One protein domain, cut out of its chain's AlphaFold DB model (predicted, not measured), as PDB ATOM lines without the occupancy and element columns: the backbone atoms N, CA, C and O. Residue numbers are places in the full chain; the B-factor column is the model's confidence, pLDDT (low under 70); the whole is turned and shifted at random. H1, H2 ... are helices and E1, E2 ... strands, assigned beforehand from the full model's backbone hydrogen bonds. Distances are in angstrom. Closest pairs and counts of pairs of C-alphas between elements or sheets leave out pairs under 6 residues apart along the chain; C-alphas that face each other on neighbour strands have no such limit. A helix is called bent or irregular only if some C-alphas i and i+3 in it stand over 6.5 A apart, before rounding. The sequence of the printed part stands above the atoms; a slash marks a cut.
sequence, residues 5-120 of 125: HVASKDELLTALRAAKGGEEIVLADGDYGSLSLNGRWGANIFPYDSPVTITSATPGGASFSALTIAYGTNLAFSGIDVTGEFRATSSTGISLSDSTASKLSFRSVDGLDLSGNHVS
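AT A GLANCE: This is residues 5 to 120 of the 125 residues of an uncharacterized protein of Haematobacter missouriensis (UniProt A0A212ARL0). The chain is wound in stacked turns, a well-formed solenoid with H1 capping one end and E8 and E9 in the turn at the other end. E2, E5, the first part of E7 and E8 stack along one side, while E1, E3, E6, the last part of E7 and E9 stack along another, and the long, bent E7 passes from one side to the other. The printed part has 116 residues, with one named helix and then nine named strands, H1 E1 E2 E3 E4 E5 E6 E7 E8 E9, in one branched, parallel sheet; the class is mostly strand. It is compact, with a radius of gyration of the C-alphas of 12.4 A, and spans 29 by 28 by 22 A.

HOW THE PARTS SIT: H1, residues 9 to 18, is on the twisted sheet at a height of 8.3 A, and every O i to N i+4 pair in it is within hydrogen-bond range. Its closest C-alpha pair with E1, residues 24 to 27, is Ala 15 and Ile 25, 7.4 A apart. E1 is parallel to E3, residues 52 to 56, with N 25 and O 53 at 2.8 A. E2, residues 34 to 38, is parallel to E5, residues 66 to 70, at 4 degrees, with N 37 and O 68 at 2.8 A. E4, residues 62 to 64, runs on into E5 across a break of 1 residue, at 73 degrees. E6, residues 73 to 78, is parallel to E3, with N 54 and O 76 at 2.7 A. E7, residues 81 to 97, bends by 158 degrees at residue 92. On one side of E7 lie E4, with N 64 and O 81 at 2.8 A, E5, with N 69 and O 87 at 2.8 A, and E6, with N 97 and O 77 at 2.8 A. On the other side lie E8, residues 100 to 110, with N 82 and O 100 at 2.8 A, and E9, residues 113 to 115, with N 96 and O 113 at 3.0 A. E1 and E9 are apart.

IN THESE COORDINATES: H1 begins at C-alpha 9, (155.204, 140.385, 99.138), and is 14.3 A long. E1 is 9.7 A long, E2 13.2 A, E3 13.4 A, E4 7.0 A, E5 13.2 A and E6 15.9 A. The bent E7 begins at C-alpha 81, (151.983, 140.170, 113.079), and its first and last C-alphas are 10.7 A apart. E8, which bends by 89 degrees at residue 107, measures 21.6 A. E9, 6.4 A long, ends at C-alpha 115, (155.545, 128.625, 120.578).

THE WHOLE: The two C-alphas farthest apart, those of Ala 18 and Ser 120, are 33.5 A apart. The printed part has no cut. The link from E2 to E3, residues 39 to 51, is long. The mean pLDDT of the printed part is 95.2, and no printed residue is under 70.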
ATOM      1  N   HIS A   5     167.111 139.033 102.441       97.31
ATOM      2  CA  HIS A   5     166.290 140.174 102.840       97.31
ATOM      3  C   HIS A   5     165.248 140.499 101.770       97.31
ATOM      4  O   HIS A   5     165.587 140.591 100.591       97.31
ATOM      5  N   VAL A   6     163.998 140.694 102.189       97.94
ATOM      6  CA  VAL A   6     162.881 141.068 101.310       97.94
ATOM      7  C   VAL A   6     162.074 142.199 101.937       97.94
ATOM      8  O   VAL A   6     161.836 142.203 103.141       97.94
ATOM      9  N   ALA A   7     161.610 143.142 101.126       97.31
ATOM     10  CA  ALA A   7     160.847 144.314 101.563       97.31
ATOM     11  C   ALA A   7     159.426 144.364 100.980       97.31
ATOM     12  O   ALA A   7     158.692 145.324 101.196       97.31
ATOM     13  N   SER A   8     159.023 143.340 100.222       96.75
ATOM     14  CA  SER A   8     157.684 143.259  99.641       96.75
ATOM     15  C   SER A   8     157.175 141.825  99.532       96.75
ATOM     16  O   SER A   8     157.939 140.855  99.547       96.75
ATOM     17  N   LYS A   9     155.854 141.682  99.372       96.56
ATOM     18  CA  LYS A   9     155.204 140.385  99.138       96.56
ATOM     19  C   LYS A   9     155.744 139.672  97.896       96.56
ATOM     20  O   LYS A   9     155.932 138.458  97.926       96.56
ATOM     21  N   ASP A  10     155.998 140.404  96.818       96.12
ATOM     22  CA  ASP A  10     156.458 139.811  95.559       96.12
ATOM     23  C   ASP A  10     157.906 139.316  95.664       96.12
ATOM     24  O   ASP A  10     158.243 138.249  95.139       96.12
ATOM     25  N   GLU A  11     158.754 140.034  96.405       97.38
ATOM     26  CA  GLU A  11     160.102 139.577  96.752       97.38
ATOM     27  C   GLU A  11     160.063 138.342  97.655       97.38
ATOM     28  O   GLU A  11     160.762 137.371  97.369       97.38
ATOM     29  N   LEU A  12     159.194 138.318  98.672       97.38
ATOM     30  CA  LEU A  12     158.985 137.143  99.523       97.38
ATOM     31  C   LEU A  12     158.564 135.919  98.700       97.38
ATOM     32  O   LEU A  12     159.168 134.856  98.813       97.38
ATOM     33  N   LEU A  13     157.571 136.060  97.818       96.06
ATOM     34  CA  LEU A  13     157.138 134.974  96.931       96.06
ATOM     35  C   LEU A  13     158.246 134.531  95.969       96.06
ATOM     36  O   LEU A  13     158.303 133.370  95.565       96.06
ATOM     37  N   THR A  14     159.120 135.441  95.556       95.62
ATOM     38  CA  THR A  14     160.274 135.110  94.713       95.62
ATOM     39  C   THR A  14     161.334 134.344  95.500       95.62
ATOM     40  O   THR A  14     161.808 133.317  95.019       95.62
ATOM     41  N   ALA A  15     161.634 134.773  96.726       95.88
ATOM     42  CA  ALA A  15     162.553 134.089  97.627       95.88
ATOM     43  C   ALA A  15     162.055 132.679  97.979       95.88
ATOM     44  O   ALA A  15     162.804 131.717  97.841       95.88
ATOM     45  N   LEU A  16     160.773 132.526  98.323       95.75
ATOM     46  CA  LEU A  16     160.165 131.225  98.631       95.75
ATOM     47  C   LEU A  16     160.230 130.246  97.451       95.75
ATOM     48  O   LEU A  16     160.501 129.063  97.641       95.75
ATOM     49  N   ARG A  17     160.032 130.724  96.217       93.62
ATOM     50  CA  ARG A  17     160.166 129.888  95.011       93.62
ATOM     51  C   ARG A  17     161.609 129.473  94.720       93.62
ATOM     52  O   ARG A  17     161.812 128.475  94.037       93.62
ATOM     53  N   ALA A  18     162.588 130.247  95.181       92.62
ATOM     54  CA  ALA A  18     164.009 129.976  94.975       92.62
ATOM     55  C   ALA A  18     164.654 129.181  96.127       92.62
ATOM     56  O   ALA A  18     165.730 128.612  95.934       92.62
ATOM     57  N   ALA A  19     164.014 129.157  97.299       93.88
ATOM     58  CA  ALA A  19     164.483 128.451  98.485       93.88
ATOM     59  C   ALA A  19     164.535 126.931  98.265       93.88
ATOM     60  O   ALA A  19     163.729 126.362  97.525       93.88
ATOM     61  N   LYS A  20     165.490 126.273  98.923       90.69
ATOM     62  CA  LYS A  20     165.726 124.825  98.835       90.69
ATOM     63  C   LYS A  20     165.446 124.094 100.152       90.69
ATOM     64  O   LYS A  20     165.350 122.871 100.155       90.69
ATOM     65  N   GLY A  21     165.278 124.831 101.243       92.44
ATOM     66  CA  GLY A  21     165.167 124.326 102.602       92.44
ATOM     67  C   GLY A  21     166.399 124.683 103.431       92.44
ATOM     68  O   GLY A  21     167.538 124.514 102.996       92.44
ATOM     69  N   GLY A  22     166.159 125.155 104.654       94.00
ATOM     70  CA  GLY A  22     167.185 125.649 105.572       94.00
ATOM     71  C   GLY A  22     167.423 127.157 105.486       94.00
ATOM     72  O   GLY A  22     168.068 127.695 106.382       94.00
ATOM     73  N   GLU A  23     166.933 127.843 104.439       95.50
ATOM     74  CA  GLU A  23     167.053 129.299 104.277       95.50
ATOM     75  C   GLU A  23     166.337 130.110 105.351       95.50
ATOM     76  O   GLU A  23     165.267 129.743 105.829       95.50
ATOM     77  N   GLU A  24     166.930 131.259 105.677       97.19
ATOM     78  CA  GLU A  24     166.283 132.316 106.443       97.19
ATOM     79  C   GLU A  24     165.963 133.487 105.508       97.19
ATOM     80  O   GLU A  24     166.847 134.030 104.835       97.19
ATOM     81  N   ILE A  25     164.689 133.861 105.466       98.06
ATOM     82  CA  ILE A  25     164.151 135.007 104.746       98.06
ATOM     83  C   ILE A  25     163.757 136.054 105.788       98.06
ATOM     84  O   ILE A  25     162.870 135.819 106.607       98.06
ATOM     85  N   VAL A  26     164.404 137.214 105.744       98.31
ATOM     86  CA  VAL A  26     164.185 138.314 106.684       98.31
ATOM     87  C   VAL A  26     163.287 139.364 106.038       98.31
ATOM     88  O   VAL A  26     163.651 139.973 105.028       98.31
ATOM     89  N   LEU A  27     162.115 139.576 106.627       98.62
ATOM     90  CA  LEU A  27     161.129 140.564 106.205       98.62
ATOM     91  C   LEU A  27     161.495 141.937 106.773       98.62
ATOM     92  O   LEU A  27     161.623 142.075 107.988       98.62
ATOM     93  N   ALA A  28     161.632 142.950 105.924       98.44
ATOM     94  CA  ALA A  28     161.662 144.333 106.388       98.44
ATOM     95  C   ALA A  28     160.317 144.725 107.026       98.44
ATOM     96  O   ALA A  28     159.283 144.110 106.759       98.44
ATOM     97  N   ASP A  29     160.326 145.768 107.849       97.94
ATOM     98  CA  ASP A  29     159.100 146.291 108.448       97.94
ATOM     99  C   ASP A  29     158.150 146.800 107.353       97.94
ATOM    100  O   ASP A  29     158.565 147.493 106.418       97.94
ATOM    101  N   GLY A  30     156.866 146.462 107.463       97.56
ATOM    102  CA  GLY A  30     155.871 146.825 106.462       97.56
ATOM    103  C   GLY A  30     154.632 145.935 106.448       97.56
ATOM    104  O   GLY A  30     154.511 144.956 107.185       97.56
ATOM    105  N   ASP A  31     153.693 146.299 105.577       97.56
ATOM    106  CA  ASP A  31     152.474 145.537 105.312       97.56
ATOM    107  C   ASP A  31     152.656 144.683 104.052       97.56
ATOM    108  O   ASP A  31     152.811 145.191 102.938       97.56
ATOM    109  N   TYR A  32     152.634 143.365 104.234       97.69
ATOM    110  CA  TYR A  32     152.728 142.378 103.160       97.69
ATOM    111  C   TYR A  32     151.344 141.974 102.626       97.69
ATOM    112  O   TYR A  32     151.238 141.187 101.680       97.69
ATOM    113  N   GLY A  33     150.272 142.522 103.199       97.56
ATOM    114  CA  GLY A  33     148.889 142.267 102.841       97.56
ATOM    115  C   GLY A  33     148.485 140.818 103.089       97.56
ATOM    116  O   GLY A  33     148.919 140.170 104.042       97.56
ATOM    117  N   SER A  34     147.615 140.297 102.222       96.88
ATOM    118  CA  SER A  34     147.241 138.885 102.271       96.88
ATOM    119  C   SER A  34     148.251 138.037 101.504       96.88
ATOM    120  O   SER A  34     148.513 138.269 100.314       96.88
ATOM    121  N   LEU A  35     148.773 137.020 102.189       97.00
ATOM    122  CA  LEU A  35     149.645 135.996 101.638       97.00
ATOM    123  C   LEU A  35     148.904 134.655 101.567       97.00
ATOM    124  O   LEU A  35     148.380 134.154 102.561       97.00
ATOM    125  N   SER A  36     148.891 134.054 100.380       96.12
ATOM    126  CA  SER A  36     148.351 132.714 100.151       96.12
ATOM    127  C   SER A  36     149.438 131.849  99.537       96.12
ATOM    128  O   SER A  36     149.843 132.096  98.403       96.12
ATOM    129  N   LEU A  37     149.892 130.837 100.266       96.19
ATOM    130  CA  LEU A  37     150.909 129.881  99.856       96.19
ATOM    131  C   LEU A  37     150.247 128.545  99.507       96.19
ATOM    132  O   LEU A  37     149.483 127.992 100.298       96.19
ATOM    133  N   ASN A  38     150.523 128.028  98.314       95.31
ATOM    134  CA  ASN A  38     150.004 126.764  97.814       95.31
ATOM    135  C   ASN A  38     151.141 125.922  97.224       95.31
ATOM    136  O   ASN A  38     151.840 126.391  96.330       95.31
ATOM    137  N   GLY A  39     151.306 124.686  97.702       92.19
ATOM    138  CA  GLY A  39     152.336 123.761  97.207       92.19
ATOM    139  C   GLY A  39     151.860 122.737  96.172       92.19
ATOM    140  O   GLY A  39     152.644 121.891  95.754       92.19
ATOM    141  N   ARG A  40     150.586 122.768  95.752       87.12
ATOM    142  CA  ARG A  40     149.996 121.745  94.865       87.12
ATOM    143  C   ARG A  40     149.534 122.283  93.511       87.12
ATOM    144  O   ARG A  40     149.887 121.715  92.483       87.12
ATOM    145  N   TRP A  41     148.723 123.339  93.496       79.31
ATOM    146  CA  TRP A  41     148.113 123.900  92.285       79.31
ATOM    147  C   TRP A  41     148.554 125.350  92.109       79.31
ATOM    148  O   TRP A  41     148.388 126.141  93.033       79.31
ATOM    149  N   GLY A  42     149.096 125.705  90.938       75.06
ATOM    150  CA  GLY A  42     149.659 127.048  90.732       75.06
ATOM    151  C   GLY A  42     150.739 127.366  91.770       75.06
ATOM    152  O   GLY A  42     150.700 128.428  92.385       75.06
ATOM    153  N   ALA A  43     151.624 126.393  92.017       76.56
ATOM    154  CA  ALA A  43     152.489 126.373  93.186       76.56
ATOM    155  C   ALA A  43     153.371 127.625  93.277       76.56
ATOM    156  O   ALA A  43     154.098 127.964  92.342       76.56
ATOM    157  N   ASN A  44     153.308 128.302  94.420       87.38
ATOM    158  CA  ASN A  44     154.173 129.434  94.757       87.38
ATOM    159  C   ASN A  44     155.107 129.128  95.938       87.38
ATOM    160  O   ASN A  44     155.882 129.991  96.343       87.38
ATOM    161  N   ILE A  45     155.052 127.892  96.431       90.56
ATOM    162  CA  ILE A  45     155.991 127.268  97.359       90.56
ATOM    163  C   ILE A  45     156.253 125.830  96.904       90.56
ATOM    164  O   ILE A  45     155.428 125.234  96.209       90.56
ATOM    165  N   PHE A  46     157.388 125.270  97.311       89.06
ATOM    166  CA  PHE A  46     157.771 123.884  97.038       89.06
ATOM    167  C   PHE A  46     157.834 123.085  98.345       89.06
ATOM    168  O   PHE A  46     157.896 123.685  99.418       89.06
ATOM    169  N   PRO A  47     157.802 121.742  98.298       90.50
ATOM    170  CA  PRO A  47     158.154 120.954  99.469       90.50
ATOM    171  C   PRO A  47     159.644 121.139  99.781       90.50
ATOM    172  O   PRO A  47     160.486 120.840  98.936       90.50
ATOM    173  N   TYR A  48     159.966 121.635 100.976       93.75
ATOM    174  CA  TYR A  48     161.350 121.824 101.416       93.75
ATOM    175  C   TYR A  48     161.818 120.639 102.265       93.75
ATOM    176  O   TYR A  48     161.094 120.196 103.156       93.75
ATOM    177  N   ASP A  49     163.043 120.156 102.046       92.19
ATOM    178  CA  ASP A  49     163.630 119.053 102.832       92.19
ATOM    179  C   ASP A  49     164.023 119.488 104.256       92.19
ATOM    180  O   ASP A  49     164.232 118.667 105.147       92.19
ATOM    181  N   SER A  50     164.143 120.796 104.483       95.06
ATOM    182  CA  SER A  50     164.457 121.415 105.772       95.06
ATOM    183  C   SER A  50     163.691 122.732 105.927       95.06
ATOM    184  O   SER A  50     163.318 123.319 104.909       95.06
ATOM    185  N   PRO A  51     163.448 123.213 107.161       96.06
ATOM    186  CA  PRO A  51     162.656 124.420 107.397       96.06
ATOM    187  C   PRO A  51     163.177 125.642 106.639       96.06
ATOM    188  O   PRO A  51     164.343 126.002 106.779       96.06
ATOM    189  N   VAL A  52     162.313 126.289 105.859       97.50
ATOM    190  CA  VAL A  52     162.526 127.671 105.411       97.50
ATOM    191  C   VAL A  52     161.933 128.579 106.479       97.50
ATOM    192  O   VAL A  52     160.740 128.489 106.780       97.50
ATOM    193  N   THR A  53     162.773 129.420 107.070       97.50
ATOM    194  CA  THR A  53     162.400 130.325 108.159       97.50
ATOM    195  C   THR A  53     162.108 131.707 107.594       97.50
ATOM    196  O   THR A  53     162.928 132.271 106.879       97.50
ATOM    197  N   ILE A  54     160.935 132.248 107.899       98.19
ATOM    198  CA  ILE A  54     160.479 133.578 107.519       98.19
ATOM    199  C   ILE A  54     160.387 134.402 108.802       98.19
ATOM    200  O   ILE A  54     159.476 134.201 109.607       98.19
ATOM    201  N   THR A  55     161.324 135.324 108.990       97.88
ATOM    202  CA  THR A  55     161.482 136.091 110.233       97.88
ATOM    203  C   THR A  55     161.256 137.572 109.971       97.88
ATOM    204  O   THR A  55     161.761 138.109 108.987       97.88
ATOM    205  N   SER A  56     160.534 138.267 110.848       97.88
ATOM    206  CA  SER A  56     160.492 139.733 110.798       97.88
ATOM    207  C   SER A  56     161.798 140.352 111.312       97.88
ATOM    208  O   SER A  56     162.315 139.929 112.343       97.88
ATOM    209  N   ALA A  57     162.334 141.355 110.611       96.94
ATOM    210  CA  ALA A  57     163.553 142.061 111.014       96.94
ATOM    211  C   ALA A  57     163.405 142.732 112.389       96.94
ATOM    212  O   ALA A  57     164.326 142.681 113.204       96.94
ATOM    213  N   THR A  58     162.233 143.314 112.648       96.38
ATOM    214  CA  THR A  58     161.816 143.825 113.954       96.38
ATOM    215  C   THR A  58     160.617 143.003 114.432       96.38
ATOM    216  O   THR A  58     159.666 142.869 113.670       96.38
ATOM    217  N   PRO A  59     160.576 142.472 115.670       93.94
ATOM    218  CA  PRO A  59     159.406 141.735 116.156       93.94
ATOM    219  C   PRO A  59     158.104 142.542 116.015       93.94
ATOM    220  O   PRO A  59     157.986 143.641 116.556       93.94
ATOM    221  N   GLY A  60     157.137 142.000 115.269       92.12
ATOM    222  CA  GLY A  60     155.866 142.651 114.928       92.12
ATOM    223  C   GLY A  60     155.952 143.721 113.829       92.12
ATOM    224  O   GLY A  60     154.941 144.340 113.514       92.12
ATOM    225  N   GLY A  61     157.130 143.953 113.241       95.31
ATOM    226  CA  GLY A  61     157.356 144.962 112.205       95.31
ATOM    227  C   GLY A  61     156.803 144.564 110.836       95.31
ATOM    228  O   GLY A  61     156.313 145.415 110.095       95.31
ATOM    229  N   ALA A  62     156.838 143.271 110.503       98.06
ATOM    230  CA  ALA A  62     156.217 142.720 109.302       98.06
ATOM    231  C   ALA A  62     154.809 142.202 109.617       98.06
ATOM    232  O   ALA A  62     154.635 141.271 110.411       98.06
ATOM    233  N   SER A  63     153.814 142.791 108.957       97.75
ATOM    234  CA  SER A  63     152.400 142.501 109.179       97.75
ATOM    235  C   SER A  63     151.738 141.850 107.965       97.75
ATOM    236  O   SER A  63     152.063 142.139 106.810       97.75
ATOM    237  N   PHE A  64     150.786 140.962 108.240       98.31
ATOM    238  CA  PHE A  64     149.941 140.294 107.259       98.31
ATOM    239  C   PHE A  64     148.471 140.473 107.633       98.31
ATOM    240  O   PHE A  64     148.058 140.219 108.768       98.31
ATOM    241  N   SER A  65     147.640 140.837 106.658       97.12
ATOM    242  CA  SER A  65     146.187 140.885 106.860       97.12
ATOM    243  C   SER A  65     145.554 139.492 106.884       97.12
ATOM    244  O   SER A  65     144.527 139.284 107.522       97.12
ATOM    245  N   ALA A  66     146.180 138.518 106.221       96.56
ATOM    246  CA  ALA A  66     145.877 137.095 106.345       96.56
ATOM    247  C   ALA A  66     147.048 136.268 105.809       96.56
ATOM    248  O   ALA A  66     147.662 136.649 104.810       96.56
ATOM    249  N   LEU A  67     147.297 135.107 106.411       97.69
ATOM    250  CA  LEU A  67     148.330 134.175 105.976       97.69
ATOM    251  C   LEU A  67     147.716 132.783 105.841       97.69
ATOM    252  O   LEU A  67     147.367 132.149 106.829       97.69
ATOM    253  N   THR A  68     147.546 132.317 104.606       97.25
ATOM    254  CA  THR A  68     146.980 130.994 104.313       97.25
ATOM    255  C   THR A  68     148.027 130.091 103.688       97.25
ATOM    256  O   THR A  68     148.651 130.460 102.701       97.25
ATOM    257  N   ILE A  69     148.177 128.887 104.227       97.62
ATOM    258  CA  ILE A  69     149.090 127.852 103.752       97.62
ATOM    259  C   ILE A  69     148.258 126.626 103.385       97.62
ATOM    260  O   ILE A  69     147.496 126.105 104.200       97.62
ATOM    261  N   ALA A  70     148.393 126.150 102.156       97.00
ATOM    262  CA  ALA A  70     147.764 124.927 101.689       97.00
ATOM    263  C   ALA A  70     148.809 124.034 101.027       97.00
ATOM    264  O   ALA A  70     149.502 124.472 100.109       97.00
ATOM    265  N   TYR A  71     148.892 122.768 101.439       96.88
ATOM    266  CA  TYR A  71     149.880 121.835 100.884       96.88
ATOM    267  C   TYR A  71     151.329 122.330 101.039       96.88
ATOM    268  O   TYR A  71     152.141 122.133 100.141       96.88
ATOM    269  N   GLY A  72     151.633 123.025 102.141       96.00
ATOM    270  CA  GLY A  72     152.984 123.497 102.449       96.00
ATOM    271  C   GLY A  72     153.761 122.495 103.296       96.00
ATOM    272  O   GLY A  72     153.172 121.794 104.119       96.00
ATOM    273  N   THR A  73     155.081 122.461 103.122       97.06
ATOM    274  CA  THR A  73     155.978 121.589 103.890       97.06
ATOM    275  C   THR A  73     157.136 122.405 104.443       97.06
ATOM    276  O   THR A  73     157.762 123.118 103.668       97.06
ATOM    277  N   ASN A  74     157.449 122.264 105.734       97.75
ATOM    278  CA  ASN A  74     158.641 122.832 106.375       97.75
ATOM    279  C   ASN A  74     158.746 124.364 106.233       97.75
ATOM    280  O   ASN A  74     159.747 124.901 105.762       97.75
ATOM    281  N   LEU A  75     157.693 125.067 106.655       97.94
ATOM    282  CA  LEU A  75     157.633 126.531 106.697       97.94
ATOM    283  C   LEU A  75     157.556 126.997 108.149       97.94
ATOM    284  O   LEU A  75     156.631 126.617 108.868       97.94
ATOM    285  N   ALA A  76     158.486 127.852 108.557       98.00
ATOM    286  CA  ALA A  76     158.506 128.453 109.884       98.00
ATOM    287  C   ALA A  76     158.332 129.968 109.776       98.00
ATOM    288  O   ALA A  76     159.031 130.612 109.003       98.00
ATOM    289  N   PHE A  77     157.413 130.537 110.548       98.25
ATOM    290  CA  PHE A  77     157.182 131.976 110.635       98.25
ATOM    291  C   PHE A  77     157.539 132.459 112.035       98.25
ATOM    292  O   PHE A  77     157.079 131.867 113.007       98.25
ATOM    293  N   SER A  78     158.330 133.526 112.143       98.19
ATOM    294  CA  SER A  78     158.794 134.036 113.434       98.19
ATOM    295  C   SER A  78     158.707 135.556 113.540       98.19
ATOM    296  O   SER A  78     159.097 136.282 112.620       98.19
ATOM    297  N   GLY A  79     158.205 136.048 114.674       97.69
ATOM    298  CA  GLY A  79     158.159 137.480 114.973       97.69
ATOM    299  C   GLY A  79     157.214 138.296 114.089       97.69
ATOM    300  O   GLY A  79     157.406 139.503 113.982       97.69
ATOM    301  N   ILE A  80     156.235 137.675 113.424       98.06
ATOM    302  CA  ILE A  80     155.311 138.368 112.512       98.06
ATOM    303  C   ILE A  80     154.027 138.807 113.226       98.06
ATOM    304  O   ILE A  80     153.643 138.242 114.254       98.06
ATOM    305  N   ASP A  81     153.333 139.789 112.656       97.38
ATOM    306  CA  ASP A  81     151.983 140.170 113.079       97.38
ATOM    307  C   ASP A  81     150.936 139.729 112.047       97.38
ATOM    308  O   ASP A  81     151.022 140.057 110.865       97.38
ATOM    309  N   VAL A  82     149.930 138.970 112.477       97.12
ATOM    310  CA  VAL A  82     148.826 138.505 111.632       97.12
ATOM    311  C   VAL A  82     147.515 139.060 112.171       97.12
ATOM    312  O   VAL A  82     146.852 138.470 113.025       97.12
ATOM    313  N   THR A  83     147.100 140.195 111.619       94.69
ATOM    314  CA  THR A  83     145.899 140.909 112.077       94.69
ATOM    315  C   THR A  83     144.600 140.158 111.772       94.69
ATOM    316  O   THR A  83     143.600 140.357 112.463       94.69
ATOM    317  N   GLY A  84     144.603 139.270 110.775       91.81
ATOM    318  CA  GLY A  84     143.483 138.392 110.438       91.81
ATOM    319  C   GLY A  84     143.701 136.945 110.873       91.81
ATOM    320  O   GLY A  84     143.874 136.640 112.051       91.81
ATOM    321  N   GLU A  85     143.629 136.023 109.912       94.25
ATOM    322  CA  GLU A  85     143.755 134.586 110.169       94.25
ATOM    323  C   GLU A  85     145.106 134.051 109.687       94.25
ATOM    324  O   GLU A  85     145.464 134.218 108.518       94.25
ATOM    325  N   PHE A  86     145.814 133.354 110.577       96.69
ATOM    326  CA  PHE A  86     146.873 132.423 110.209       96.69
ATOM    327  C   PHE A  86     146.245 131.039 110.046       96.69
ATOM    328  O   PHE A  86     145.740 130.435 111.000       96.69
ATOM    329  N   ARG A  87     146.235 130.541 108.813       96.94
ATOM    330  CA  ARG A  87     145.596 129.286 108.438       96.94
ATOM    331  C   ARG A  87     146.600 128.351 107.790       96.94
ATOM    332  O   ARG A  87     147.239 128.736 106.819       96.94
ATOM    333  N   ALA A  88     146.642 127.095 108.226       97.50
ATOM    334  CA  ALA A  88     147.314 126.034 107.478       97.50
ATOM    335  C   ALA A  88     146.386 124.835 107.233       97.50
ATOM    336  O   ALA A  88     145.575 124.457 108.080       97.50
ATOM    337  N   THR A  89     146.451 124.247 106.040       97.19
ATOM    338  CA  THR A  89     145.626 123.097 105.653       97.19
ATOM    339  C   THR A  89     146.420 122.088 104.834       97.19
ATOM    340  O   THR A  89     147.182 122.477 103.948       97.19
ATOM    341  N   SER A  90     146.235 120.796 105.106       96.88
ATOM    342  CA  SER A  90     146.886 119.692 104.381       96.88
ATOM    343  C   SER A  90     148.402 119.883 104.267       96.88
ATOM    344  O   SER A  90     148.947 119.777 103.174       96.88
ATOM    345  N   SER A  91     149.052 120.283 105.358       96.94
ATOM    346  CA  SER A  91     150.444 120.759 105.380       96.94
ATOM    347  C   SER A  91     151.273 119.990 106.413       96.94
ATOM    348  O   SER A  91     150.715 119.330 107.286       96.94
ATOM    349  N   THR A  92     152.597 120.082 106.346       97.44
ATOM    350  CA  THR A  92     153.502 119.359 107.253       97.44
ATOM    351  C   THR A  92     154.626 120.269 107.737       97.44
ATOM    352  O   THR A  92     155.158 121.050 106.957       97.44
ATOM    353  N   GLY A  93     155.007 120.185 109.012       96.88
ATOM    354  CA  GLY A  93     156.134 120.950 109.555       96.88
ATOM    355  C   GLY A  93     155.908 122.461 109.492       96.88
ATOM    356  O   GLY A  93     156.783 123.202 109.050       96.88
ATOM    357  N   ILE A  94     154.703 122.911 109.851       97.81
ATOM    358  CA  ILE A  94     154.385 124.339 109.926       97.81
ATOM    359  C   ILE A  94     154.715 124.833 111.330       97.81
ATOM    360  O   ILE A  94     154.242 124.250 112.304       97.81
ATOM    361  N   SER A  95     155.483 125.914 111.432       97.75
ATOM    362  CA  SER A  95     155.772 126.576 112.703       97.75
ATOM    363  C   SER A  95     155.351 128.042 112.669       97.75
ATOM    364  O   SER A  95     155.512 128.723 111.654       97.75
ATOM    365  N   LEU A  96     154.791 128.514 113.779       97.56
ATOM    366  CA  LEU A  96     154.587 129.928 114.068       97.56
ATOM    367  C   LEU A  96     155.169 130.190 115.458       97.56
ATOM    368  O   LEU A  96     154.734 129.552 116.420       97.56
ATOM    369  N   SER A  97     156.127 131.106 115.566       97.62
ATOM    370  CA  SER A  97     156.795 131.429 116.826       97.62
ATOM    371  C   SER A  97     156.865 132.925 117.100       97.62
ATOM    372  O   SER A  97     156.967 133.726 116.171       97.62
ATOM    373  N   ASP A  98     156.820 133.309 118.377       97.25
ATOM    374  CA  ASP A  98     157.029 134.689 118.850       97.25
ATOM    375  C   ASP A  98     156.201 135.740 118.085       97.25
ATOM    376  O   ASP A  98     156.620 136.880 117.887       97.25
ATOM    377  N   SER A  99     155.027 135.333 117.603       97.19
ATOM    378  CA  SER A  99     154.199 136.105 116.680       97.19
ATOM    379  C   SER A  99     152.884 136.518 117.327       97.19
ATOM    380  O   SER A  99     152.425 135.914 118.301       97.19
ATOM    381  N   THR A 100     152.235 137.529 116.755       95.81
ATOM    382  CA  THR A 100     150.859 137.891 117.116       95.81
ATOM    383  C   THR A 100     149.900 137.405 116.039       95.81
ATOM    384  O   THR A 100     150.186 137.524 114.851       95.81
ATOM    385  N   ALA A 101     148.762 136.833 116.434       94.06
ATOM    386  CA  ALA A 101     147.711 136.456 115.492       94.06
ATOM    387  C   ALA A 101     146.311 136.669 116.075       94.06
ATOM    388  O   ALA A 101     146.026 136.250 117.197       94.06
ATOM    389  N   SER A 102     145.389 137.236 115.298       92.94
ATOM    390  CA  SER A 102     143.994 137.383 115.745       92.94
ATOM    391  C   SER A 102     143.222 136.066 115.699       92.94
ATOM    392  O   SER A 102     142.314 135.839 116.499       92.94
ATOM    393  N   LYS A 103     143.557 135.169 114.768       94.12
ATOM    394  CA  LYS A 103     142.914 133.858 114.656       94.12
ATOM    395  C   LYS A 103     143.880 132.821 114.112       94.12
ATOM    396  O   LYS A 103     144.584 133.077 113.140       94.12
ATOM    397  N   LEU A 104     143.830 131.623 114.688       95.06
ATOM    398  CA  LEU A 104     144.553 130.459 114.187       95.06
ATOM    399  C   LEU A 104     143.569 129.383 113.709       95.06
ATOM    400  O   LEU A 104     142.608 129.068 114.418       95.06
ATOM    401  N   SER A 105     143.809 128.815 112.524       95.19
ATOM    402  CA  SER A 105     143.002 127.726 111.956       95.19
ATOM    403  C   SER A 105     143.876 126.651 111.321       95.19
ATOM    404  O   SER A 105     144.588 126.909 110.352       95.19
ATOM    405  N   PHE A 106     143.746 125.411 111.781       95.69
ATOM    406  CA  PHE A 106     144.538 124.289 111.269       95.69
ATOM    407  C   PHE A 106     143.630 123.148 110.836       95.69
ATOM    408  O   PHE A 106     142.650 122.856 111.501       95.69
ATOM    409  N   ARG A 107     143.933 122.498 109.711       96.69
ATOM    410  CA  ARG A 107     143.212 121.296 109.271       96.69
ATOM    411  C   ARG A 107     144.168 120.332 108.596       96.69
ATOM    412  O   ARG A 107     144.751 120.689 107.579       96.69
ATOM    413  N   SER A 108     144.278 119.107 109.107       96.25
ATOM    414  CA  SER A 108     145.186 118.099 108.538       96.25
ATOM    415  C   SER A 108     146.617 118.642 108.437       96.25
ATOM    416  O   SER A 108     147.185 118.718 107.349       96.25
ATOM    417  N   VAL A 109     147.143 119.126 109.564       96.69
ATOM    418  CA  VAL A 109     148.513 119.635 109.659       96.69
ATOM    419  C   VAL A 109     149.308 118.721 110.576       96.69
ATOM    420  O   VAL A 109     148.979 118.612 111.756       96.69
ATOM    421  N   ASP A 110     150.346 118.096 110.034       97.19
ATOM    422  CA  ASP A 110     151.236 117.207 110.782       97.19
ATOM    423  C   ASP A 110     152.500 117.965 111.207       97.19
ATOM    424  O   ASP A 110     153.043 118.754 110.437       97.19
ATOM    425  N   GLY A 111     152.989 117.745 112.431       95.19
ATOM    426  CA  GLY A 111     154.196 118.425 112.927       95.19
ATOM    427  C   GLY A 111     154.028 119.941 113.101       95.19
ATOM    428  O   GLY A 111     154.937 120.695 112.772       95.19
ATOM    429  N   LEU A 112     152.855 120.383 113.564       95.88
ATOM    430  CA  LEU A 112     152.581 121.784 113.887       95.88
ATOM    431  C   LEU A 112     153.324 122.208 115.166       95.88
ATOM    432  O   LEU A 112     153.166 121.557 116.200       95.88
ATOM    433  N   ASP A 113     154.047 123.325 115.110       96.56
ATOM    434  CA  ASP A 113     154.681 123.969 116.266       96.56
ATOM    435  C   ASP A 113     154.147 125.398 116.455       96.56
ATOM    436  O   ASP A 113     154.096 126.189 115.517       96.56
ATOM    437  N   LEU A 114     153.705 125.713 117.673       95.19
ATOM    438  CA  LEU A 114     153.148 127.011 118.052       95.19
ATOM    439  C   LEU A 114     153.745 127.423 119.399       95.19
ATOM    440  O   LEU A 114     153.245 127.016 120.451       95.19
ATOM    441  N   SER A 115     154.792 128.240 119.379       95.69
ATOM    442  CA  SER A 115     155.545 128.625 120.578       95.69
ATOM    443  C   SER A 115     155.638 130.146 120.721       95.69
ATOM    444  O   SER A 115     155.677 130.868 119.741       95.69
ATOM    445  N   GLY A 116     155.580 130.681 121.944       92.50
ATOM    446  CA  GLY A 116     155.763 132.127 122.176       92.50
ATOM    447  C   GLY A 116     154.714 133.068 121.554       92.50
ATOM    448  O   GLY A 116     154.869 134.281 121.632       92.50
ATOM    449  N   ASN A 117     153.638 132.549 120.951       92.88
ATOM    450  CA  ASN A 117     152.668 133.383 120.240       92.88
ATOM    451  C   ASN A 117     151.662 134.060 121.174       92.88
ATOM    452  O   ASN A 117     151.125 133.435 122.094       92.88
ATOM    453  N   HIS A 118     151.306 135.302 120.850       91.81
ATOM    454  CA  HIS A 118     150.151 135.980 121.418       91.81
ATOM    455  C   HIS A 118     148.943 135.847 120.482       91.81
ATOM    456  O   HIS A 118     148.949 136.353 119.361       91.81
ATOM    457  N   VAL A 119     147.883 135.178 120.946       88.12
ATOM    458  CA  VAL A 119     146.632 135.045 120.187       88.12
ATOM    459  C   VAL A 119     145.559 135.895 120.851       88.12
ATOM    460  O   VAL A 119     145.082 135.557 121.932       88.12
ATOM    461  N   SER A 120     145.206 137.013 120.216       79.88
ATOM    462  CA  SER A 120     144.234 137.973 120.759       79.88
ATOM    463  C   SER A 120     142.778 137.551 120.522       79.88
ATOM    464  O   SER A 120     141.878 138.044 121.203       79.88
TER     465      SER A 120